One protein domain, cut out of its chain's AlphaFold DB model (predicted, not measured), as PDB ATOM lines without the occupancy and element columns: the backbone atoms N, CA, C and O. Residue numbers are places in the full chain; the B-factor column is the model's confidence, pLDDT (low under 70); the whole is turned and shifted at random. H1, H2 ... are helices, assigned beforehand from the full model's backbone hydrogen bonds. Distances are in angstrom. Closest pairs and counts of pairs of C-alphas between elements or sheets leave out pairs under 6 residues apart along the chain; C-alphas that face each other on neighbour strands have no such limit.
ATOM      1  N   GLN A  73     -28.853  20.150  40.545       86.19
ATOM      2  CA  GLN A  73     -28.515  20.407  39.137       86.19
ATOM      3  C   GLN A  73     -29.246  21.649  38.604       86.19
ATOM      4  O   GLN A  73     -28.604  22.586  38.145       86.19
ATOM      5  N   ASP A  74     -30.568  21.712  38.784       85.69
ATOM      6  CA  ASP A  74     -31.414  22.857  38.412       85.69
ATOM      7  C   ASP A  74     -31.039  24.170  39.130       85.69
ATOM      8  O   ASP A  74     -31.419  25.247  38.680       85.69
ATOM      9  N   LEU A  75     -30.339  24.089  40.270       83.81
ATOM     10  CA  LEU A  75     -29.869  25.239  41.051       83.81
ATOM     11  C   LEU A  75     -28.459  25.698  40.636       83.81
ATOM     12  O   LEU A  75     -28.100  26.848  40.867       83.81
ATOM     13  N   GLU A  76     -27.670  24.810  40.029       86.69
ATOM     14  CA  GLU A  76     -26.362  25.114  39.431       86.69
ATOM     15  C   GLU A  76     -26.486  25.555  37.961       86.69
ATOM     16  O   GLU A  76     -25.593  26.222  37.439       86.69
ATOM     17  N   ALA A  77     -27.599  25.221  37.299       88.38
ATOM     18  CA  ALA A  77     -27.915  25.684  35.955       88.38
ATOM     19  C   ALA A  77     -28.134  27.215  35.918       88.38
ATOM     20  O   ALA A  77     -28.841  27.757  36.774       88.38
ATOM     21  N   PRO A  78     -27.578  27.937  34.925       85.75
ATOM     22  CA  PRO A  78     -27.827  29.365  34.776       85.75
ATOM     23  C   PRO A  78     -29.306  29.613  34.456       85.75
ATOM     24  O   PRO A  78     -29.853  29.047  33.510       85.75
ATOM     25  N   LEU A  79     -29.957  30.477  35.239       83.00
ATOM     26  CA  LEU A  79     -31.359  30.834  35.019       83.00
ATOM     27  C   LEU A  79     -31.513  31.613  33.698       83.00
ATOM     28  O   LEU A  79     -30.747  32.563  33.494       83.00
ATOM     29  N   PRO A  80     -32.521  31.307  32.855       85.38
ATOM     30  CA  PRO A  80     -32.892  32.132  31.702       85.38
ATOM     31  C   PRO A  80     -33.101  33.607  32.073       85.38
ATOM     32  O   PRO A  80     -33.383  33.925  33.233       85.38
ATOM     33  N   GLU A  81     -32.960  34.516  31.105       83.75
ATOM     34  CA  GLU A  81     -33.122  35.956  31.360       83.75
ATOM     35  C   GLU A  81     -34.544  36.326  31.788       83.75
ATOM     36  O   GLU A  81     -34.704  37.118  32.720       83.75
ATOM     37  N   ASP A  82     -35.538  35.651  31.213       85.50
ATOM     38  CA  ASP A  82     -36.964  35.845  31.484       85.50
ATOM     39  C   ASP A  82     -37.508  35.034  32.685       85.50
ATOM     40  O   ASP A  82     -38.706  35.091  32.964       85.50
ATOM     41  N   ASP A  83     -36.682  34.259  33.414       86.12
ATOM     42  CA  ASP A  83     -37.178  33.462  34.554       86.12
ATOM     43  C   ASP A  83     -37.652  34.378  35.697       86.12
ATOM     44  O   ASP A  83     -36.872  35.108  36.324       86.12
ATOM     45  N   GLU A  84     -38.943  34.276  36.022       84.19
ATOM     46  CA  GLU A  84     -39.600  35.084  37.044       84.19
ATOM     47  C   GLU A  84     -38.941  35.012  38.430       84.19
ATOM     48  O   GLU A  84     -39.094  35.919  39.254       84.19
ATOM     49  N   ARG A  85     -38.189  33.940  38.710       82.25
ATOM     50  CA  ARG A  85     -37.434  33.758  39.958       82.25
ATOM     51  C   ARG A  85     -36.380  34.840  40.202       82.25
ATOM     52  O   ARG A  85     -35.959  34.999  41.344       82.25
ATOM     53  N   ARG A  86     -35.958  35.585  39.170       84.38
ATOM     54  CA  ARG A  86     -35.014  36.709  39.306       84.38
ATOM     55  C   ARG A  86     -35.609  37.900  40.070       84.38
ATOM     56  O   ARG A  86     -34.857  38.645  40.693       84.38
ATOM     57  N   TYR A  87     -36.931  38.085  40.028       86.75
ATOM     58  CA  TYR A  87     -37.617  39.255  40.598       86.75
ATOM     59  C   TYR A  87     -38.762  38.920  41.568       86.75
ATOM     60  O   TYR A  87     -39.146  39.774  42.372       86.75
ATOM     61  N   LEU A  88     -39.307  37.700  41.542       89.50
ATOM     62  CA  LEU A  88     -40.327  37.255  42.496       89.50
ATOM     63  C   LEU A  88     -39.719  36.631  43.765       89.50
ATOM     64  O   LEU A  88     -38.724  35.911  43.691       89.50
ATOM     65  N   PRO A  89     -40.345  36.823  44.943       92.69
ATOM     66  CA  PRO A  89     -39.882  36.197  46.174       92.69
ATOM     67  C   PRO A  89     -40.104  34.676  46.144       92.69
ATOM     68  O   PRO A  89     -41.149  34.178  45.720       92.69
ATOM     69  N   ILE A  90     -39.133  33.923  46.655       91.31
ATOM     70  CA  ILE A  90     -39.165  32.456  46.696       91.31
ATOM     71  C   ILE A  90     -39.601  31.995  48.098       91.31
ATOM     72  O   ILE A  90     -39.219  32.589  49.109       91.31
ATOM     73  N   LYS A  91     -40.430  30.947  48.190       92.75
ATOM     74  CA  LYS A  91     -40.801  30.327  49.478       92.75
ATOM     75  C   LYS A  91     -39.582  29.622  50.092       92.75
ATOM     76  O   LYS A  91     -38.803  29.025  49.350       92.75
ATOM     77  N   PRO A  92     -39.431  29.599  51.428       91.81
ATOM     78  CA  PRO A  92     -38.385  28.804  52.059       91.81
ATOM     79  C   PRO A  92     -38.575  27.312  51.755       91.81
ATOM     80  O   PRO A  92     -39.701  26.820  51.634       91.81
ATOM     81  N   LEU A  93     -37.457  26.594  51.657       90.06
ATOM     82  CA  LEU A  93     -37.439  25.148  51.451       90.06
ATOM     83  C   LEU A  93     -38.057  24.417  52.655       90.06
ATOM     84  O   LEU A  93     -37.850  24.810  53.804       90.06
ATOM     85  N   ASP A  94     -38.818  23.345  52.406       88.19
ATOM     86  CA  ASP A  94     -39.406  22.566  53.498       88.19
ATOM     87  C   ASP A  94     -38.324  21.838  54.307       88.19
ATOM     88  O   ASP A  94     -37.444  21.196  53.742       88.19
ATOM     89  N   HIS A  95     -38.467  21.833  55.633       89.12
ATOM     90  CA  HIS A  95     -37.594  21.136  56.588       89.12
ATOM     91  C   HIS A  95     -37.438  19.620  56.342       89.12
ATOM     92  O   HIS A  95     -36.579  18.973  56.944       89.12
ATOM     93  N   SER A  96     -38.312  19.022  55.524       86.06
ATOM     94  CA  SER A  96     -38.232  17.616  55.125       86.06
ATOM     95  C   SER A  96     -37.389  17.384  53.873       86.06
ATOM     96  O   SER A  96     -37.014  16.236  53.623       86.06
ATOM     97  N   HIS A  97     -37.175  18.425  53.067       87.62
ATOM     98  CA  HIS A  97     -36.432  18.363  51.816       87.62
ATOM     99  C   HIS A  97     -34.941  18.561  52.080       87.62
ATOM    100  O   HIS A  97     -34.551  19.318  52.966       87.62
ATOM    101  N   SER A  98     -34.096  17.873  51.319       85.00
ATOM    102  CA  SER A  98     -32.643  17.961  51.465       85.00
ATOM    103  C   SER A  98     -31.960  17.713  50.127       85.00
ATOM    104  O   SER A  98     -32.351  16.810  49.399       85.00
ATOM    105  N   PHE A  99     -30.894  18.459  49.830       84.19
ATOM    106  CA  PHE A  99     -30.088  18.288  48.609       84.19
ATOM    107  C   PHE A  99     -29.129  17.081  48.659       84.19
ATOM    108  O   PHE A  99     -28.254  16.936  47.809       84.19
ATOM    109  N   THR A 100     -29.245  16.227  49.678       85.50
ATOM    110  CA  THR A 100     -28.423  15.026  49.838       85.50
ATOM    111  C   THR A 100     -28.805  13.960  48.813       85.50
ATOM    112  O   THR A 100     -29.984  13.738  48.558       85.50
ATOM    113  N   PHE A 101     -27.818  13.228  48.285       82.31
ATOM    114  CA  PHE A 101     -28.038  12.139  47.319       82.31
ATOM    115  C   PHE A 101     -29.030  11.065  47.813       82.31
ATOM    116  O   PHE A 101     -29.805  10.515  47.038       82.31
ATOM    117  N   PHE A 102     -29.068  10.815  49.125       85.75
ATOM    118  CA  PHE A 102     -30.008   9.885  49.762       85.75
ATOM    119  C   PHE A 102     -31.464  10.395  49.841       85.75
ATOM    120  O   PHE A 102     -32.330   9.695  50.370       85.75
ATOM    121  N   HIS A 103     -31.757  11.615  49.376       87.94
ATOM    122  CA  HIS A 103     -33.106  12.168  49.391       87.94
ATOM    123  C   HIS A 103     -33.963  11.588  48.257       87.94
ATOM    124  O   HIS A 103     -33.821  11.956  47.094       87.94
ATOM    125  N   ASP A 104     -34.930  10.739  48.609       90.56
ATOM    126  CA  ASP A 104     -35.943  10.246  47.675       90.56
ATOM    127  C   ASP A 104     -37.321  10.902  47.958       90.56
ATOM    128  O   ASP A 104     -37.900  10.702  49.039       90.56
ATOM    129  N   PRO A 105     -37.899  11.663  47.002       90.44
ATOM    130  CA  PRO A 105     -39.178  12.345  47.194       90.44
ATOM    131  C   PRO A 105     -40.381  11.384  47.233       90.44
ATOM    132  O   PRO A 105     -41.412  11.716  47.828       90.44
ATOM    133  N   VAL A 106     -40.280  10.192  46.635       92.88
ATOM    134  CA  VAL A 106     -41.297   9.128  46.706       92.88
ATOM    135  C   VAL A 106     -41.285   8.506  48.101       92.88
ATOM    136  O   VAL A 106     -42.339   8.402  48.731       92.88
ATOM    137  N   LEU A 107     -40.100   8.197  48.636       94.69
ATOM    138  CA  LEU A 107     -39.927   7.715  50.011       94.69
ATOM    139  C   LEU A 107     -40.393   8.744  51.048       94.69
ATOM    140  O   LEU A 107     -41.069   8.393  52.022       94.69
ATOM    141  N   MET A 108     -40.092  10.029  50.837       93.00
ATOM    142  CA  MET A 108     -40.598  11.109  51.683       93.00
ATOM    143  C   MET A 108     -42.133  11.161  51.657       93.00
ATOM    144  O   MET A 108     -42.764  11.206  52.720       93.00
ATOM    145  N   LYS A 109     -42.755  11.108  50.470       94.19
ATOM    146  CA  LYS A 109     -44.220  11.066  50.321       94.19
ATOM    147  C   LYS A 109     -44.822   9.824  50.991       94.19
ATOM    148  O   LYS A 109     -45.830   9.960  51.684       94.19
ATOM    149  N   PHE A 110     -44.191   8.654  50.870       96.94
ATOM    150  CA  PHE A 110     -44.604   7.425  51.558       96.94
ATOM    151  C   PHE A 110     -44.560   7.589  53.083       96.94
ATOM    152  O   PHE A 110     -45.566   7.396  53.763       96.94
ATOM    153  N   THR A 111     -43.425   8.041  53.622       96.38
ATOM    154  CA  THR A 111     -43.211   8.248  55.066       96.38
ATOM    155  C   THR A 111     -44.219   9.248  55.644       96.38
ATOM    156  O   THR A 111     -44.797   9.018  56.709       96.38
ATOM    157  N   ASN A 112     -44.506  10.331  54.912       95.81
ATOM    158  CA  ASN A 112     -45.516  11.321  55.290       95.81
ATOM    159  C   ASN A 112     -46.949  10.742  55.290       95.81
ATOM    160  O   ASN A 112     -47.766  11.164  56.106       95.81
ATOM    161  N   ARG A 113     -47.271   9.772  54.416       96.31
ATOM    162  CA  ARG A 113     -48.572   9.063  54.400       96.31
ATOM    163  C   ARG A 113     -48.673   7.966  55.466       96.31
ATOM    164  O   ARG A 113     -49.772   7.690  55.953       96.31
ATOM    165  N   LEU A 114     -47.549   7.351  55.835       96.00
ATOM    166  CA  LEU A 114     -47.456   6.348  56.898       96.00
ATOM    167  C   LEU A 114     -47.689   6.974  58.284       96.00
ATOM    168  O   LEU A 114     -48.368   6.377  59.124       96.00
ATOM    169  N   MET A 115     -47.155   8.184  58.489       95.81
ATOM    170  CA  MET A 115     -47.227   8.976  59.720       95.81
ATOM    171  C   MET A 115     -48.657   9.171  60.253       95.81
ATOM    172  O   MET A 115     -49.596   9.459  59.513       95.81
ATOM    173  N   VAL A 116     -48.807   9.095  61.583       94.56
ATOM    174  CA  VAL A 116     -50.069   9.353  62.298       94.56
ATOM    175  C   VAL A 116     -49.818  10.309  63.468       94.56
ATOM    176  O   VAL A 116     -48.936  10.070  64.299       94.56
ATOM    177  N   GLY A 117     -50.610  11.385  63.543       94.19
ATOM    178  CA  GLY A 117     -50.534  12.383  64.620       94.19
ATOM    179  C   GLY A 117     -49.230  13.187  64.635       94.19
ATOM    180  O   GLY A 117     -48.684  13.422  65.704       94.19
ATOM    181  N   GLY A 118     -48.673  13.526  63.465       94.12
ATOM    182  CA  GLY A 118     -47.449  14.341  63.344       94.12
ATOM    183  C   GLY A 118     -46.135  13.651  63.746       94.12
ATOM    184  O   GLY A 118     -45.068  14.246  63.631       94.12
ATOM    185  N   ARG A 119     -46.170  12.387  64.191       95.50
ATOM    186  CA  ARG A 119     -44.994  11.654  64.701       95.50
ATOM    187  C   ARG A 119     -44.089  11.124  63.580       95.50
ATOM    188  O   ARG A 119     -43.991   9.915  63.363       95.50
ATOM    189  N   LYS A 120     -43.413  12.035  62.873       95.00
ATOM    190  CA  LYS A 120     -42.538  11.722  61.726       95.00
ATOM    191  C   LYS A 120     -41.344  10.836  62.094       95.00
ATOM    192  O   LYS A 120     -40.990   9.959  61.313       95.00
ATOM    193  N   ALA A 121     -40.781  10.996  63.293       95.75
ATOM    194  CA  ALA A 121     -39.670  10.171  63.781       95.75
ATOM    195  C   ALA A 121     -40.022   8.670  63.844       95.75
ATOM    196  O   ALA A 121     -39.238   7.839  63.393       95.75
ATOM    197  N   LEU A 122     -41.227   8.323  64.318       96.56
ATOM    198  CA  LEU A 122     -41.694   6.931  64.363       96.56
ATOM    199  C   LEU A 122     -41.925   6.362  62.957       96.56
ATOM    200  O   LEU A 122     -41.540   5.231  62.687       96.56
ATOM    201  N   ALA A 123     -42.517   7.150  62.052       97.06
ATOM    202  CA  ALA A 123     -42.726   6.730  60.666       97.06
ATOM    203  C   ALA A 123     -41.395   6.496  59.932       97.06
ATOM    204  O   ALA A 123     -41.262   5.506  59.220       97.06
ATOM    205  N   ARG A 124     -40.400   7.369  60.152       95.75
ATOM    206  CA  ARG A 124     -39.039   7.199  59.627       95.75
ATOM    207  C   ARG A 124     -38.391   5.929  60.178       95.75
ATOM    208  O   ARG A 124     -37.880   5.152  59.384       95.75
ATOM    209  N   LYS A 125     -38.475   5.685  61.494       97.81
ATOM    210  CA  LYS A 125     -37.944   4.456  62.104       97.81
ATOM    211  C   LYS A 125     -38.547   3.201  61.461       97.81
ATOM    212  O   LYS A 125     -37.796   2.369  60.981       97.81
ATOM    213  N   ILE A 126     -39.875   3.119  61.346       97.69
ATOM    214  CA  ILE A 126     -40.559   1.971  60.716       97.69
ATOM    215  C   ILE A 126     -40.080   1.735  59.272       97.69
ATOM    216  O   ILE A 126     -39.966   0.584  58.859       97.69
ATOM    217  N   MET A 127     -39.790   2.794  58.506       96.81
ATOM    218  CA  MET A 127     -39.236   2.653  57.153       96.81
ATOM    219  C   MET A 127     -37.779   2.178  57.147       96.81
ATOM    220  O   MET A 127     -37.442   1.333  56.323       96.81
ATOM    221  N   CYS A 128     -36.937   2.660  58.067       96.69
ATOM    222  CA  CYS A 128     -35.573   2.146  58.230       96.69
ATOM    223  C   CYS A 128     -35.587   0.657  58.608       96.69
ATOM    224  O   CYS A 128     -34.977  -0.146  57.907       96.69
ATOM    225  N   ASP A 129     -36.361   0.290  59.636       98.00
ATOM    226  CA  ASP A 129     -36.546  -1.094  60.089       98.00
ATOM    227  C   ASP A 129     -37.056  -1.985  58.923       98.00
ATOM    228  O   ASP A 129     -36.632  -3.126  58.751       98.00
ATOM    229  N   CYS A 130     -37.942  -1.460  58.063       98.19
ATOM    230  CA  CYS A 130     -38.455  -2.169  56.885       98.19
ATOM    231  C   CYS A 130     -37.382  -2.407  55.807       98.19
ATOM    232  O   CYS A 130     -37.264  -3.522  55.298       98.19
ATOM    233  N   PHE A 131     -36.585  -1.391  55.464       97.62
ATOM    234  CA  PHE A 131     -35.507  -1.526  54.477       97.62
ATOM    235  C   PHE A 131     -34.360  -2.403  54.973       97.62
ATOM    236  O   PHE A 131     -33.801  -3.169  54.188       97.62
ATOM    237  N   GLU A 132     -34.064  -2.367  56.271       97.50
ATOM    238  CA  GLU A 132     -33.150  -3.311  56.907       97.50
ATOM    239  C   GLU A 132     -33.652  -4.756  56.754       97.50
ATOM    240  O   GLU A 132     -32.896  -5.625  56.316       97.50
ATOM    241  N   LEU A 133     -34.934  -5.020  57.027       98.12
ATOM    242  CA  LEU A 133     -35.529  -6.347  56.827       98.12
ATOM    243  C   LEU A 133     -35.511  -6.790  55.354       98.12
ATOM    244  O   LEU A 133     -35.249  -7.964  55.091       98.12
ATOM    245  N   ILE A 134     -35.738  -5.881  54.394       98.12
ATOM    246  CA  ILE A 134     -35.617  -6.185  52.955       98.12
ATOM    247  C   ILE A 134     -34.171  -6.566  52.607       98.12
ATOM    248  O   ILE A 134     -33.965  -7.643  52.047       98.12
ATOM    249  N   LYS A 135     -33.169  -5.753  52.992       97.44
ATOM    250  CA  LYS A 135     -31.744  -6.045  52.735       97.44
ATOM    251  C   LYS A 135     -31.345  -7.384  53.368       97.44
ATOM    252  O   LYS A 135     -30.811  -8.243  52.675       97.44
ATOM    253  N   ARG A 136     -31.691  -7.622  54.643       96.88
ATOM    254  CA  ARG A 136     -31.423  -8.891  55.354       96.88
ATOM    255  C   ARG A 136     -32.051 -10.103  54.647       96.88
ATOM    256  O   ARG A 136     -31.391 -11.131  54.514       96.88
ATOM    257  N   ARG A 137     -33.305 -10.009  54.176       97.12
ATOM    258  CA  ARG A 137     -33.975 -11.107  53.450       97.12
ATOM    259  C   ARG A 137     -33.353 -11.370  52.079       97.12
ATOM    260  O   ARG A 137     -33.133 -12.532  51.753       97.12
ATOM    261  N   GLN A 138     -33.055 -10.330  51.298       96.31
ATOM    262  CA  GLN A 138     -32.459 -10.494  49.966       96.31
ATOM    263  C   GLN A 138     -31.018 -11.002  50.044       96.31
ATOM    264  O   GLN A 138     -30.693 -11.950  49.342       96.31
ATOM    265  N   VAL A 139     -30.195 -10.494  50.970       96.12
ATOM    266  CA  VAL A 139     -28.842 -11.030  51.214       96.12
ATOM    267  C   VAL A 139     -28.902 -12.498  51.652       96.12
ATOM    268  O   VAL A 139     -28.138 -13.312  51.146       96.12
ATOM    269  N   LYS A 140     -29.858 -12.888  52.511       96.31
ATOM    270  CA  LYS A 140     -30.049 -14.305  52.864       96.31
ATOM    271  C   LYS A 140     -30.426 -15.169  51.652       96.31
ATOM    272  O   LYS A 140     -29.957 -16.297  51.566       96.31
ATOM    273  N   ARG A 141     -31.251 -14.664  50.723       94.81
ATOM    274  CA  ARG A 141     -31.585 -15.367  49.467       94.81
ATOM    275  C   ARG A 141     -30.389 -15.450  48.519       94.81
ATOM    276  O   ARG A 141     -30.162 -16.507  47.956       94.81
ATOM    277  N   TYR A 142     -29.616 -14.374  48.394       95.81
ATOM    278  CA  TYR A 142     -28.402 -14.311  47.580       95.81
ATOM    279  C   TYR A 142     -27.347 -15.325  48.051       95.81
ATOM    280  O   TYR A 142     -26.804 -16.072  47.246       95.81
ATOM    281  N   LEU A 143     -27.106 -15.405  49.365       94.62
ATOM    282  CA  LEU A 143     -26.177 -16.374  49.960       94.62
ATOM    283  C   LEU A 143     -26.680 -17.825  49.890       94.62
ATOM    284  O   LEU A 143     -25.872 -18.745  49.936       94.62
ATOM    285  N   ALA A 144     -27.998 -18.031  49.806       95.56
ATOM    286  CA  ALA A 144     -28.610 -19.350  49.647       95.56
ATOM    287  C   ALA A 144     -28.737 -19.798  48.179       95.56
ATOM    288  O   ALA A 144     -29.071 -20.953  47.940       95.56
ATOM    289  N   ALA A 145     -28.502 -18.909  47.208       94.56
ATOM    290  CA  ALA A 145     -28.475 -19.265  45.795       94.56
ATOM    291  C   ALA A 145     -27.162 -19.988  45.470       94.56
ATOM    292  O   ALA A 145     -26.072 -19.477  45.755       94.56
ATOM    293  N   GLU A 146     -27.269 -21.177  44.881       93.31
ATOM    294  CA  GLU A 146     -26.117 -22.019  44.538       93.31
ATOM    295  C   GLU A 146     -25.461 -21.558  43.232       93.31
ATOM    296  O   GLU A 146     -24.235 -21.570  43.128       93.31
ATOM    297  N   THR A 147     -26.261 -21.085  42.268       95.38
ATOM    298  CA  THR A 147     -25.780 -20.636  40.954       95.38
ATOM    299  C   THR A 147     -25.542 -19.125  40.891       95.38
ATOM    300  O   THR A 147     -26.312 -18.319  41.424       95.38
ATOM    301  N   ASP A 148     -24.494 -18.711  40.175       90.31
ATOM    302  CA  ASP A 148     -24.176 -17.287  40.000       90.31
ATOM    303  C   ASP A 148     -25.200 -16.547  39.116       90.31
ATOM    304  O   ASP A 148     -25.423 -15.347  39.284       90.31
ATOM    305  N   GLU A 149     -25.920 -17.261  38.245       91.62
ATOM    306  CA  GLU A 149     -27.037 -16.694  37.480       91.62
ATOM    307  C   GLU A 149     -28.239 -16.315  38.354       91.62
ATOM    308  O   GLU A 149     -28.919 -15.320  38.089       91.62
ATOM    309  N   GLU A 150     -28.549 -17.106  39.384       90.56
ATOM    310  CA  GLU A 150     -29.600 -16.773  40.350       90.56
ATOM    311  C   GLU A 150     -29.182 -15.591  41.220       90.56
ATOM    312  O   GLU A 150     -29.987 -14.687  41.452       90.56
ATOM    313  N   ARG A 151     -27.907 -15.542  41.627       91.75
ATOM    314  CA  ARG A 151     -27.321 -14.397  42.339       91.75
ATOM    315  C   ARG A 151     -27.455 -13.103  41.539       91.75
ATOM    316  O   ARG A 151     -27.916 -12.108  42.093       91.75
ATOM    317  N   ALA A 152     -27.165 -13.129  40.236       91.69
ATOM    318  CA  ALA A 152     -27.320 -11.976  39.345       91.69
ATOM    319  C   ALA A 152     -28.780 -11.491  39.196       91.69
ATOM    320  O   ALA A 152     -29.018 -10.304  38.971       91.69
ATOM    321  N   LYS A 153     -29.772 -12.381  39.351       92.06
ATOM    322  CA  LYS A 153     -31.210 -12.041  39.307       92.06
ATOM    323  C   LYS A 153     -31.727 -11.442  40.630       92.06
ATOM    324  O   LYS A 153     -32.811 -10.856  40.648       92.06
ATOM    325  N   ILE A 154     -30.997 -11.588  41.742       94.38
ATOM    326  CA  ILE A 154     -31.427 -11.135  43.076       94.38
ATOM    327  C   ILE A 154     -30.954  -9.700  43.341       94.38
ATOM    328  O   ILE A 154     -29.826  -9.439  43.751       94.38
ATOM    329  N   GLU A 155     -31.880  -8.755  43.199       94.00
ATOM    330  CA  GLU A 155     -31.684  -7.366  43.623       94.00
ATOM    331  C   GLU A 155     -31.543  -7.276  45.153       94.00
ATOM    332  O   GLU A 155     -32.499  -7.521  45.897       94.00
ATOM    333  N   CYS A 156     -30.364  -6.878  45.636       93.44
ATOM    334  CA  CYS A 156     -30.101  -6.646  47.064       93.44
ATOM    335  C   CYS A 156     -30.397  -5.203  47.524       93.44
ATOM    336  O   CYS A 156     -30.454  -4.942  48.728       93.44
ATOM    337  N   ASN A 157     -30.591  -4.254  46.599       93.62
ATOM    338  CA  ASN A 157     -30.810  -2.841  46.924       93.62
ATOM    339  C   ASN A 157     -32.290  -2.558  47.287       93.62
ATOM    340  O   ASN A 157     -33.159  -2.622  46.409       93.62
ATOM    341  N   PRO A 158     -32.610  -2.171  48.542       96.31
ATOM    342  CA  PRO A 158     -33.994  -1.969  48.975       96.31
ATOM    343  C   PRO A 158     -34.692  -0.789  48.282       96.31
ATOM    344  O   PRO A 158     -35.912  -0.822  48.131       96.31
ATOM    345  N   PHE A 159     -33.960   0.235  47.824       95.44
ATOM    346  CA  PHE A 159     -34.558   1.400  47.158       95.44
ATOM    347  C   PHE A 159     -35.074   1.062  45.753       95.44
ATOM    348  O   PHE A 159     -36.138   1.539  45.355       95.44
ATOM    349  N   ILE A 160     -34.351   0.208  45.020       95.50
ATOM    350  CA  ILE A 160     -34.750  -0.260  43.683       95.50
ATOM    351  C   ILE A 160     -36.000  -1.140  43.794       95.50
ATOM    352  O   ILE A 160     -36.969  -0.917  43.068       95.50
ATOM    353  N   ILE A 161     -36.015  -2.064  44.764       97.12
ATOM    354  CA  ILE A 161     -37.186  -2.894  45.085       97.12
ATOM    355  C   ILE A 161     -38.392  -2.012  45.425       97.12
ATOM    356  O   ILE A 161     -39.460  -2.192  44.852       97.12
ATOM    357  N   PHE A 162     -38.220  -1.028  46.314       97.31
ATOM    358  CA  PHE A 162     -39.283  -0.117  46.746       97.31
ATOM    359  C   PHE A 162     -39.904   0.679  45.587       97.31
ATOM    360  O   PHE A 162     -41.130   0.777  45.510       97.31
ATOM    361  N   ARG A 163     -39.084   1.225  44.676       95.75
ATOM    362  CA  ARG A 163     -39.573   1.954  43.492       95.75
ATOM    363  C   ARG A 163     -40.339   1.020  42.549       95.75
ATOM    364  O   ARG A 163     -41.528   1.245  42.332       95.75
ATOM    365  N   LYS A 164     -39.706  -0.079  42.108       96.56
ATOM    366  CA  LYS A 164     -40.320  -1.092  41.226       96.56
ATOM    367  C   LYS A 164     -41.636  -1.634  41.817       96.56
ATOM    368  O   LYS A 164     -42.642  -1.685  41.119       96.56
ATOM    369  N   ALA A 165     -41.684  -1.935  43.118       97.62
ATOM    370  CA  ALA A 165     -42.896  -2.399  43.798       97.62
ATOM    371  C   ALA A 165     -44.033  -1.354  43.810       97.62
ATOM    372  O   ALA A 165     -45.201  -1.718  43.657       97.62
ATOM    373  N   ILE A 166     -43.728  -0.057  43.968       97.12
ATOM    374  CA  ILE A 166     -44.740   1.009  43.875       97.12
ATOM    375  C   ILE A 166     -45.277   1.127  42.448       97.12
ATOM    376  O   ILE A 166     -46.494   1.223  42.280       97.12
ATOM    377  N   ASP A 167     -44.411   1.095  41.438       95.75
ATOM    378  CA  ASP A 167     -44.814   1.213  40.033       95.75
ATOM    379  C   ASP A 167     -45.644  -0.010  39.586       95.75
ATOM    380  O   ASP A 167     -46.723   0.154  39.004       95.75
ATOM    381  N   ASN A 168     -45.263  -1.224  40.005       96.62
ATOM    382  CA  ASN A 168     -46.073  -2.440  39.850       96.62
ATOM    383  C   ASN A 168     -47.465  -2.288  40.494       96.62
ATOM    384  O   ASN A 168     -48.470  -2.688  39.904       96.62
ATOM    385  N   CYS A 169     -47.565  -1.642  41.660       96.94
ATOM    386  CA  CYS A 169     -48.840  -1.367  42.335       96.94
ATOM    387  C   CYS A 169     -49.664  -0.220  41.714       96.94
ATOM    388  O   CYS A 169     -50.840  -0.076  42.058       96.94
ATOM    389  N   CYS A 170     -49.100   0.611  40.830       96.31
ATOM    390  CA  CYS A 170     -49.800   1.773  40.277       96.31
ATOM    391  C   CYS A 170     -50.881   1.370  39.251       96.31
ATOM    392  O   CYS A 170     -50.567   0.704  38.258       96.31
ATOM    393  N   PRO A 171     -52.155   1.776  39.435       97.50
ATOM    394  CA  PRO A 171     -53.192   1.604  38.423       97.50
ATOM    395  C   PRO A 171     -53.137   2.721  37.364       97.50
ATOM    396  O   PRO A 171     -52.904   3.878  37.694       97.50
ATOM    397  N   VAL A 172     -53.405   2.385  36.097       95.44
ATOM    398  CA  VAL A 172     -53.439   3.348  34.970       95.44
ATOM    399  C   VAL A 172     -54.799   4.056  34.846       95.44
ATOM    400  O   VAL A 172     -54.882   5.244  34.535       95.44
ATOM    401  N   VAL A 173     -55.881   3.321  35.112       95.25
ATOM    402  CA  VAL A 173     -57.273   3.792  35.064       95.25
ATOM    403  C   VAL A 173     -57.940   3.646  36.429       95.25
ATOM    404  O   VAL A 173     -57.565   2.768  37.200       95.25
ATOM    405  N   GLN A 174     -58.936   4.486  36.714       94.81
ATOM    406  CA  GLN A 174     -59.825   4.409  37.879       94.81
ATOM    407  C   GLN A 174     -61.291   4.519  37.459       94.81
ATOM    408  O   GLN A 174     -61.605   5.146  36.449       94.81
ATOM    409  N   TYR A 190     -58.772   7.806  32.962       93.25
ATOM    410  CA  TYR A 190     -57.327   7.805  33.190       93.25
ATOM    411  C   TYR A 190     -56.989   8.526  34.505       93.25
ATOM    412  O   TYR A 190     -57.736   9.405  34.953       93.25
ATOM    413  N   ILE A 191     -55.867   8.140  35.112       94.56
ATOM    414  CA  ILE A 191     -55.297   8.770  36.308       94.56
ATOM    415  C   ILE A 191     -53.993   9.471  35.911       94.56
ATOM    416  O   ILE A 191     -53.266   8.993  35.047       94.56
ATOM    417  N   THR A 192     -53.662  10.588  36.558       95.38
ATOM    418  CA  THR A 192     -52.301  11.142  36.511       95.38
ATOM    419  C   THR A 192     -51.335  10.248  37.293       95.38
ATOM    420  O   THR A 192     -51.722   9.664  38.306       95.38
ATOM    421  N   GLU A 193     -50.057  10.183  36.908       92.50
ATOM    422  CA  GLU A 193     -49.059   9.374  37.634       92.50
ATOM    423  C   GLU A 193     -48.972   9.718  39.127       92.50
ATOM    424  O   GLU A 193     -48.849   8.842  39.982       92.50
ATOM    425  N   SER A 194     -49.059  11.007  39.463       93.50
ATOM    426  CA  SER A 194     -49.051  11.479  40.850       93.50
ATOM    427  C   SER A 194     -50.259  10.965  41.641       93.50
ATOM    428  O   SER A 194     -50.117  10.617  42.817       93.50
ATOM    429  N   GLY A 195     -51.425  10.854  40.995       95.25
ATOM    430  CA  GLY A 195     -52.623  10.221  41.543       95.25
ATOM    431  C   GLY A 195     -52.483   8.702  41.669       95.25
ATOM    432  O   GLY A 195     -52.812   8.154  42.720       95.25
ATOM    433  N   ALA A 196     -51.932   8.033  40.652       96.62
ATOM    434  CA  ALA A 196     -51.695   6.589  40.642       96.62
ATOM    435  C   ALA A 196     -50.722   6.163  41.755       96.62
ATOM    436  O   ALA A 196     -51.076   5.327  42.590       96.62
ATOM    437  N   ARG A 197     -49.559   6.828  41.865       95.81
ATOM    438  CA  ARG A 197     -48.591   6.621  42.959       95.81
ATOM    439  C   ARG A 197     -49.228   6.899  44.324       95.81
ATOM    440  O   ARG A 197     -49.072   6.108  45.251       95.81
ATOM    441  N   ALA A 198     -50.010   7.973  44.468       96.31
ATOM    442  CA  ALA A 198     -50.720   8.254  45.721       96.31
ATOM    443  C   ALA A 198     -51.763   7.175  46.085       96.31
ATOM    444  O   ALA A 198     -51.971   6.906  47.272       96.31
ATOM    445  N   MET A 199     -52.398   6.548  45.090       96.62
ATOM    446  CA  MET A 199     -53.350   5.455  45.280       96.62
ATOM    447  C   MET A 199     -52.651   4.154  45.691       96.62
ATOM    448  O   MET A 199     -53.059   3.555  46.685       96.62
ATOM    449  N   ALA A 200     -51.558   3.783  45.017       97.44
ATOM    450  CA  ALA A 200     -50.725   2.631  45.365       97.44
ATOM    451  C   ALA A 200     -50.190   2.729  46.806       97.44
ATOM    452  O   ALA A 200     -50.419   1.836  47.621       97.44
ATOM    453  N   ILE A 201     -49.588   3.872  47.168       97.69
ATOM    454  CA  ILE A 201     -49.104   4.155  48.533       97.69
ATOM    455  C   ILE A 201     -50.237   4.023  49.562       97.69
ATOM    456  O   ILE A 201     -50.051   3.442  50.633       97.69
ATOM    457  N   LYS A 202     -51.434   4.540  49.247       97.31
ATOM    458  CA  LYS A 202     -52.608   4.406  50.118       97.31
ATOM    459  C   LYS A 202     -53.000   2.937  50.292       97.31
ATOM    460  O   LYS A 202     -53.263   2.542  51.425       97.31
ATOM    461  N   TRP A 203     -53.027   2.144  49.219       97.38
ATOM    462  CA  TRP A 203     -53.362   0.720  49.279       97.38
ATOM    463  C   TRP A 203     -52.368  -0.064  50.140       97.38
ATOM    464  O   TRP A 203     -52.823  -0.666  51.114       97.38
ATOM    465  N   ILE A 204     -51.056   0.052  49.881       97.00
ATOM    466  CA  ILE A 204     -49.974  -0.571  50.673       97.00
ATOM    467  C   ILE A 204     -50.143  -0.267  52.172       97.00
ATOM    468  O   ILE A 204     -50.161  -1.159  53.018       97.00
ATOM    469  N   ILE A 205     -50.328   1.009  52.527       96.62
ATOM    470  CA  ILE A 205     -50.473   1.411  53.932       96.62
ATOM    471  C   ILE A 205     -51.785   0.884  54.533       96.62
ATOM    472  O   ILE A 205     -51.820   0.562  55.721       96.62
ATOM    473  N   THR A 206     -52.869   0.787  53.755       96.00
ATOM    474  CA  THR A 206     -54.128   0.209  54.255       96.00
ATOM    475  C   THR A 206     -54.070  -1.303  54.448       96.00
ATOM    476  O   THR A 206     -54.614  -1.757  55.450       96.00
ATOM    477  N   THR A 207     -53.394  -2.075  53.587       94.25
ATOM    478  CA  THR A 207     -53.246  -3.531  53.780       94.25
ATOM    479  C   THR A 207     -52.381  -3.829  55.005       94.25
ATOM    480  O   THR A 207     -52.833  -4.519  55.915       94.25
ATOM    481  N   CYS A 208     -51.218  -3.180  55.130       94.75
ATOM    482  CA  CYS A 208     -50.297  -3.357  56.265       94.75
ATOM    483  C   CYS A 208     -50.872  -2.898  57.627       94.75
ATOM    484  O   CYS A 208     -50.393  -3.281  58.702       94.75
ATOM    485  N   ARG A 209     -51.913  -2.051  57.620       93.50
ATOM    486  CA  ARG A 209     -52.653  -1.661  58.836       93.50
ATOM    487  C   ARG A 209     -53.660  -2.721  59.300       93.50
ATOM    488  O   ARG A 209     -54.012  -2.692  60.472       93.50
ATOM    489  N   VAL A 210     -54.069  -3.654  58.433       90.12
ATOM    490  CA  VAL A 210     -54.993  -4.774  58.726       90.12
ATOM    491  C   VAL A 210     -54.206  -6.094  58.879       90.12
ATOM    492  O   VAL A 210     -54.659  -7.172  58.506       90.12
ATOM    493  N   ARG A 211     -52.978  -6.010  59.407       90.00
ATOM    494  CA  ARG A 211     -52.100  -7.164  59.670       90.00
ATOM    495  C   ARG A 211     -52.519  -7.957  60.917       90.00
ATOM    496  O   ARG A 211     -53.261  -7.453  61.762       90.00
ATOM    497  N   GLY A 212     -51.993  -9.175  61.048       84.00
ATOM    498  CA  GLY A 212     -52.202 -10.022  62.226       84.00
ATOM    499  C   GLY A 212     -51.532  -9.477  63.494       84.00
ATOM    500  O   GLY A 212     -50.592  -8.684  63.429       84.00
ATOM    501  N   HIS A 213     -51.995  -9.926  64.665       79.38
ATOM    502  CA  HIS A 213     -51.528  -9.424  65.969       79.38
ATOM    503  C   HIS A 213     -50.024  -9.609  66.233       79.38
ATOM    504  O   HIS A 213     -49.442  -8.796  66.948       79.38
ATOM    505  N   ASN A 214     -49.408 -10.638  65.648       87.69
ATOM    506  CA  ASN A 214     -48.018 -11.018  65.922       87.69
ATOM    507  C   ASN A 214     -46.999 -10.360  64.975       87.69
ATOM    508  O   ASN A 214     -45.806 -10.594  65.126       87.69
ATOM    509  N   GLU A 215     -47.439  -9.559  63.999       90.62
ATOM    510  CA  GLU A 215     -46.550  -8.951  63.002       90.62
ATOM    511  C   GLU A 215     -46.269  -7.477  63.316       90.62
ATOM    512  O   GLU A 215     -47.180  -6.668  63.554       90.62
ATOM    513  N   THR A 216     -45.001  -7.075  63.248       94.62
ATOM    514  CA  THR A 216     -44.646  -5.656  63.282       94.62
ATOM    515  C   THR A 216     -45.037  -4.967  61.969       94.62
ATOM    516  O   THR A 216     -45.194  -5.586  60.913       94.62
ATOM    517  N   MET A 217     -45.194  -3.639  62.009       95.25
ATOM    518  CA  MET A 217     -45.504  -2.863  60.799       95.25
ATOM    519  C   MET A 217     -44.382  -2.969  59.751       95.25
ATOM    520  O   MET A 217     -44.670  -2.995  58.557       95.25
ATOM    521  N   ALA A 218     -43.121  -3.044  60.192       97.00
ATOM    522  CA  ALA A 218     -41.956  -3.143  59.318       97.00
ATOM    523  C   ALA A 218     -41.892  -4.495  58.589       97.00
ATOM    524  O   ALA A 218     -41.644  -4.525  57.386       97.00
ATOM    525  N   GLU A 219     -42.191  -5.603  59.278       96.00
ATOM    526  CA  GLU A 219     -42.246  -6.940  58.671       96.00
ATOM    527  C   GLU A 219     -43.390  -7.084  57.669       96.00
ATOM    528  O   GLU A 219     -43.188  -7.680  56.612       96.00
ATOM    529  N   SER A 220     -44.565  -6.532  57.988       96.12
ATOM    530  CA  SER A 220     -45.733  -6.538  57.099       96.12
ATOM    531  C   SER A 220     -45.465  -5.729  55.823       96.12
ATOM    532  O   SER A 220     -45.665  -6.251  54.729       96.12
ATOM    533  N   LEU A 221     -44.897  -4.519  55.945       97.00
ATOM    534  CA  LEU A 221     -44.434  -3.731  54.794       97.00
ATOM    535  C   LEU A 221     -43.362  -4.479  53.981       97.00
ATOM    536  O   LEU A 221     -43.434  -4.520  52.760       97.00
ATOM    537  N   CYS A 222     -42.390  -5.104  54.654       97.25
ATOM    538  CA  CYS A 222     -41.308  -5.858  54.017       97.25
ATOM    539  C   CYS A 222     -41.829  -7.059  53.206       97.25
ATOM    540  O   CYS A 222     -41.292  -7.340  52.139       97.25
ATOM    541  N   LYS A 223     -42.873  -7.757  53.684       95.75
ATOM    542  CA  LYS A 223     -43.563  -8.808  52.913       95.75
ATOM    543  C   LYS A 223     -44.240  -8.212  51.675       95.75
ATOM    544  O   LYS A 223     -43.840  -8.528  50.563       95.75
ATOM    545  N   GLU A 224     -45.162  -7.268  51.864       96.25
ATOM    546  CA  GLU A 224     -45.972  -6.719  50.766       96.25
ATOM    547  C   GLU A 224     -45.120  -6.014  49.685       96.25
ATOM    548  O   GLU A 224     -45.499  -6.034  48.518       96.25
ATOM    549  N   PHE A 225     -43.956  -5.431  50.022       97.62
ATOM    550  CA  PHE A 225     -43.018  -4.891  49.022       97.62
ATOM    551  C   PHE A 225     -42.288  -5.971  48.209       97.62
ATOM    552  O   PHE A 225     -42.073  -5.764  47.018       97.62
ATOM    553  N   LEU A 226     -41.893  -7.092  48.824       96.81
ATOM    554  CA  LEU A 226     -41.246  -8.202  48.112       96.81
ATOM    555  C   LEU A 226     -42.254  -8.944  47.225       96.81
ATOM    556  O   LEU A 226     -41.945  -9.236  46.073       96.81
ATOM    557  N   ASP A 227     -43.472  -9.158  47.724       96.56
ATOM    558  CA  ASP A 227     -44.561  -9.759  46.952       96.56
ATOM    559  C   ASP A 227     -44.902  -8.860  45.744       96.56
ATOM    560  O   ASP A 227     -44.866  -9.303  44.598       96.56
ATOM    561  N   ALA A 228     -45.122  -7.556  45.965       97.62
ATOM    562  CA  ALA A 228     -45.428  -6.606  44.891       97.62
ATOM    563  C   ALA A 228     -44.284  -6.421  43.876       97.62
ATOM    564  O   ALA A 228     -44.544  -6.130  42.706       97.62
ATOM    565  N   TYR A 229     -43.026  -6.598  44.289       97.50
ATOM    566  CA  TYR A 229     -41.876  -6.605  43.381       97.50
ATOM    567  C   TYR A 229     -41.958  -7.770  42.378       97.50
ATOM    568  O   TYR A 229     -41.717  -7.564  41.190       97.50
ATOM    569  N   ASN A 230     -42.395  -8.951  42.827       95.81
ATOM    570  CA  ASN A 230     -42.625 -10.126  41.977       95.81
ATOM    571  C   ASN A 230     -43.933 -10.052  41.152       95.81
ATOM    572  O   ASN A 230     -44.244 -10.991  40.428       95.81
ATOM    573  N   ASN A 231     -44.697  -8.953  41.239       95.75
ATOM    574  CA  ASN A 231     -46.085  -8.828  40.759       95.75
ATOM    575  C   ASN A 231     -47.093  -9.753  41.471       95.75
ATOM    576  O   ASN A 231     -48.144 -10.085  40.928       95.75
ATOM    577  N   GLU A 232     -46.808 -10.123  42.715       95.06
ATOM    578  CA  GLU A 232     -47.657 -10.967  43.551       95.06
ATOM    579  C   GLU A 232     -48.306 -10.164  44.698       95.06
ATOM    580  O   GLU A 232     -48.159  -8.945  44.838       95.06
ATOM    581  N   GLY A 233     -49.069 -10.860  45.541       93.56
ATOM    582  CA  GLY A 233     -49.649 -10.291  46.753       93.56
ATOM    583  C   GLY A 233     -50.986  -9.565  46.561       93.56
ATOM    584  O   GLY A 233     -51.570  -9.453  45.479       93.56
ATOM    585  N   ARG A 234     -51.526  -9.085  47.685       93.62
ATOM    586  CA  ARG A 234     -52.912  -8.589  47.789       93.62
ATOM    587  C   ARG A 234     -53.136  -7.277  47.036       93.62
ATOM    588  O   ARG A 234     -54.251  -6.993  46.605       93.62
ATOM    589  N   ILE A 235     -52.088  -6.468  46.895       96.94
ATOM    590  CA  ILE A 235     -52.163  -5.127  46.308       96.94
ATOM    591  C   ILE A 235     -52.159  -5.196  44.777       96.94
ATOM    592  O   ILE A 235     -52.948  -4.493  44.145       96.94
ATOM    593  N   VAL A 236     -51.346  -6.077  44.183       97.25
ATOM    594  CA  VAL A 236     -51.334  -6.296  42.728       97.25
ATOM    595  C   VAL A 236     -52.663  -6.907  42.281       97.25
ATOM    596  O   VAL A 236     -53.318  -6.356  41.397       97.25
ATOM    597  N   LYS A 237     -53.171  -7.914  43.006       97.06
ATOM    598  CA  LYS A 237     -54.527  -8.444  42.785       97.06
ATOM    599  C   LYS A 237     -55.607  -7.351  42.844       97.06
ATOM    600  O   LYS A 237     -56.490  -7.312  41.992       97.06
TER     601      LYS A 237
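This is residues 73 to 174 and 190 to 237 of the 739 residues of the protein "BZIP domain-containing protein" of Trichuris suis (pig whipworm) (UniProt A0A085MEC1). A body of crossed helices has H7 set among H3, H5, H6 and H8, with H2 packed on H3 and H6. From this body residues 74 to 95 stick out as a long tail with the short H1 at its beginning, while H4 folds back from the far end of H3. The printed part has 150 residues, 92 of them in eight named helices, H1 to H8 in order along the chain, with no named strand; the class is all helix. The whole is loose, with a radius of gyration of the C-alphas of 18.7 A and spans of 60 by 39 by 35 A; the tail adds to its length.

H1, residues 73 to 76, touches no helix. H2, residues 105 to 114, touches residues 120 to 127 of H3, residues 120 to 144, at a steep tilt of 67 degrees, opposite ways; the closest C-alphas, of Thr 111 and Ala 123, are 5.8 A apart. H4, residues 148 to 153, and H3 only just touch, with 3 pairs of C-alphas within 8 A, and only at the corner by their link; the closest C-alphas are those of Tyr 142 and Arg 151, 5.4 A apart. Residues 158 to 159 of H5, residues 158 to 169, touch residues 131 to 135 of H3, about perpendicular at 80 degrees, closest at the C-alphas of Phe 131 and Pro 158, 5.7 A. Residues 201 to 205 of H6, residues 193 to 209, touch H2, closest at the C-alphas of Phe 110 and Ile 201, 6.3 A. H7, residues 217 to 229, touches residues 126 to 134 of H3 at a steep tilt of 53 degrees, the same way, with the closest C-alphas, of Cys 130 and Ala 218, 4.4 A apart. Residues 225 to 229 of H7 touch H5, closest at the C-alphas of Ala 165 and Tyr 229, 4.3 A. H8, residues 233 to 237, touches residues 224 to 228 of H7, closest at the C-alphas of Asp 227 and Gly 233, 5.1 A. In H2 to H8 every O i to N i+4 pair is within hydrogen-bond range; H1 is too short for such a pair.

H1 begins at C-alpha 73, (-28.515, 20.407, 39.137). H3 is the longest helix, 36.1 A from first to last C-alpha; H6 measures 24.2 A, H7 18.2 A, H5 16.3 A and H2 14.1 A. H8 ends at C-alpha 237, (-54.527, -8.444, 42.785).

The C-alphas of Tyr 87 and Glu 146, the two farthest apart, are 62.5 A apart. Residues 175 to 189 are not printed, with 6.3 A between C-alphas 174 and 190. The link from H1 to H2 is long, 28 residues. No printed residue is under 70 in pLDDT.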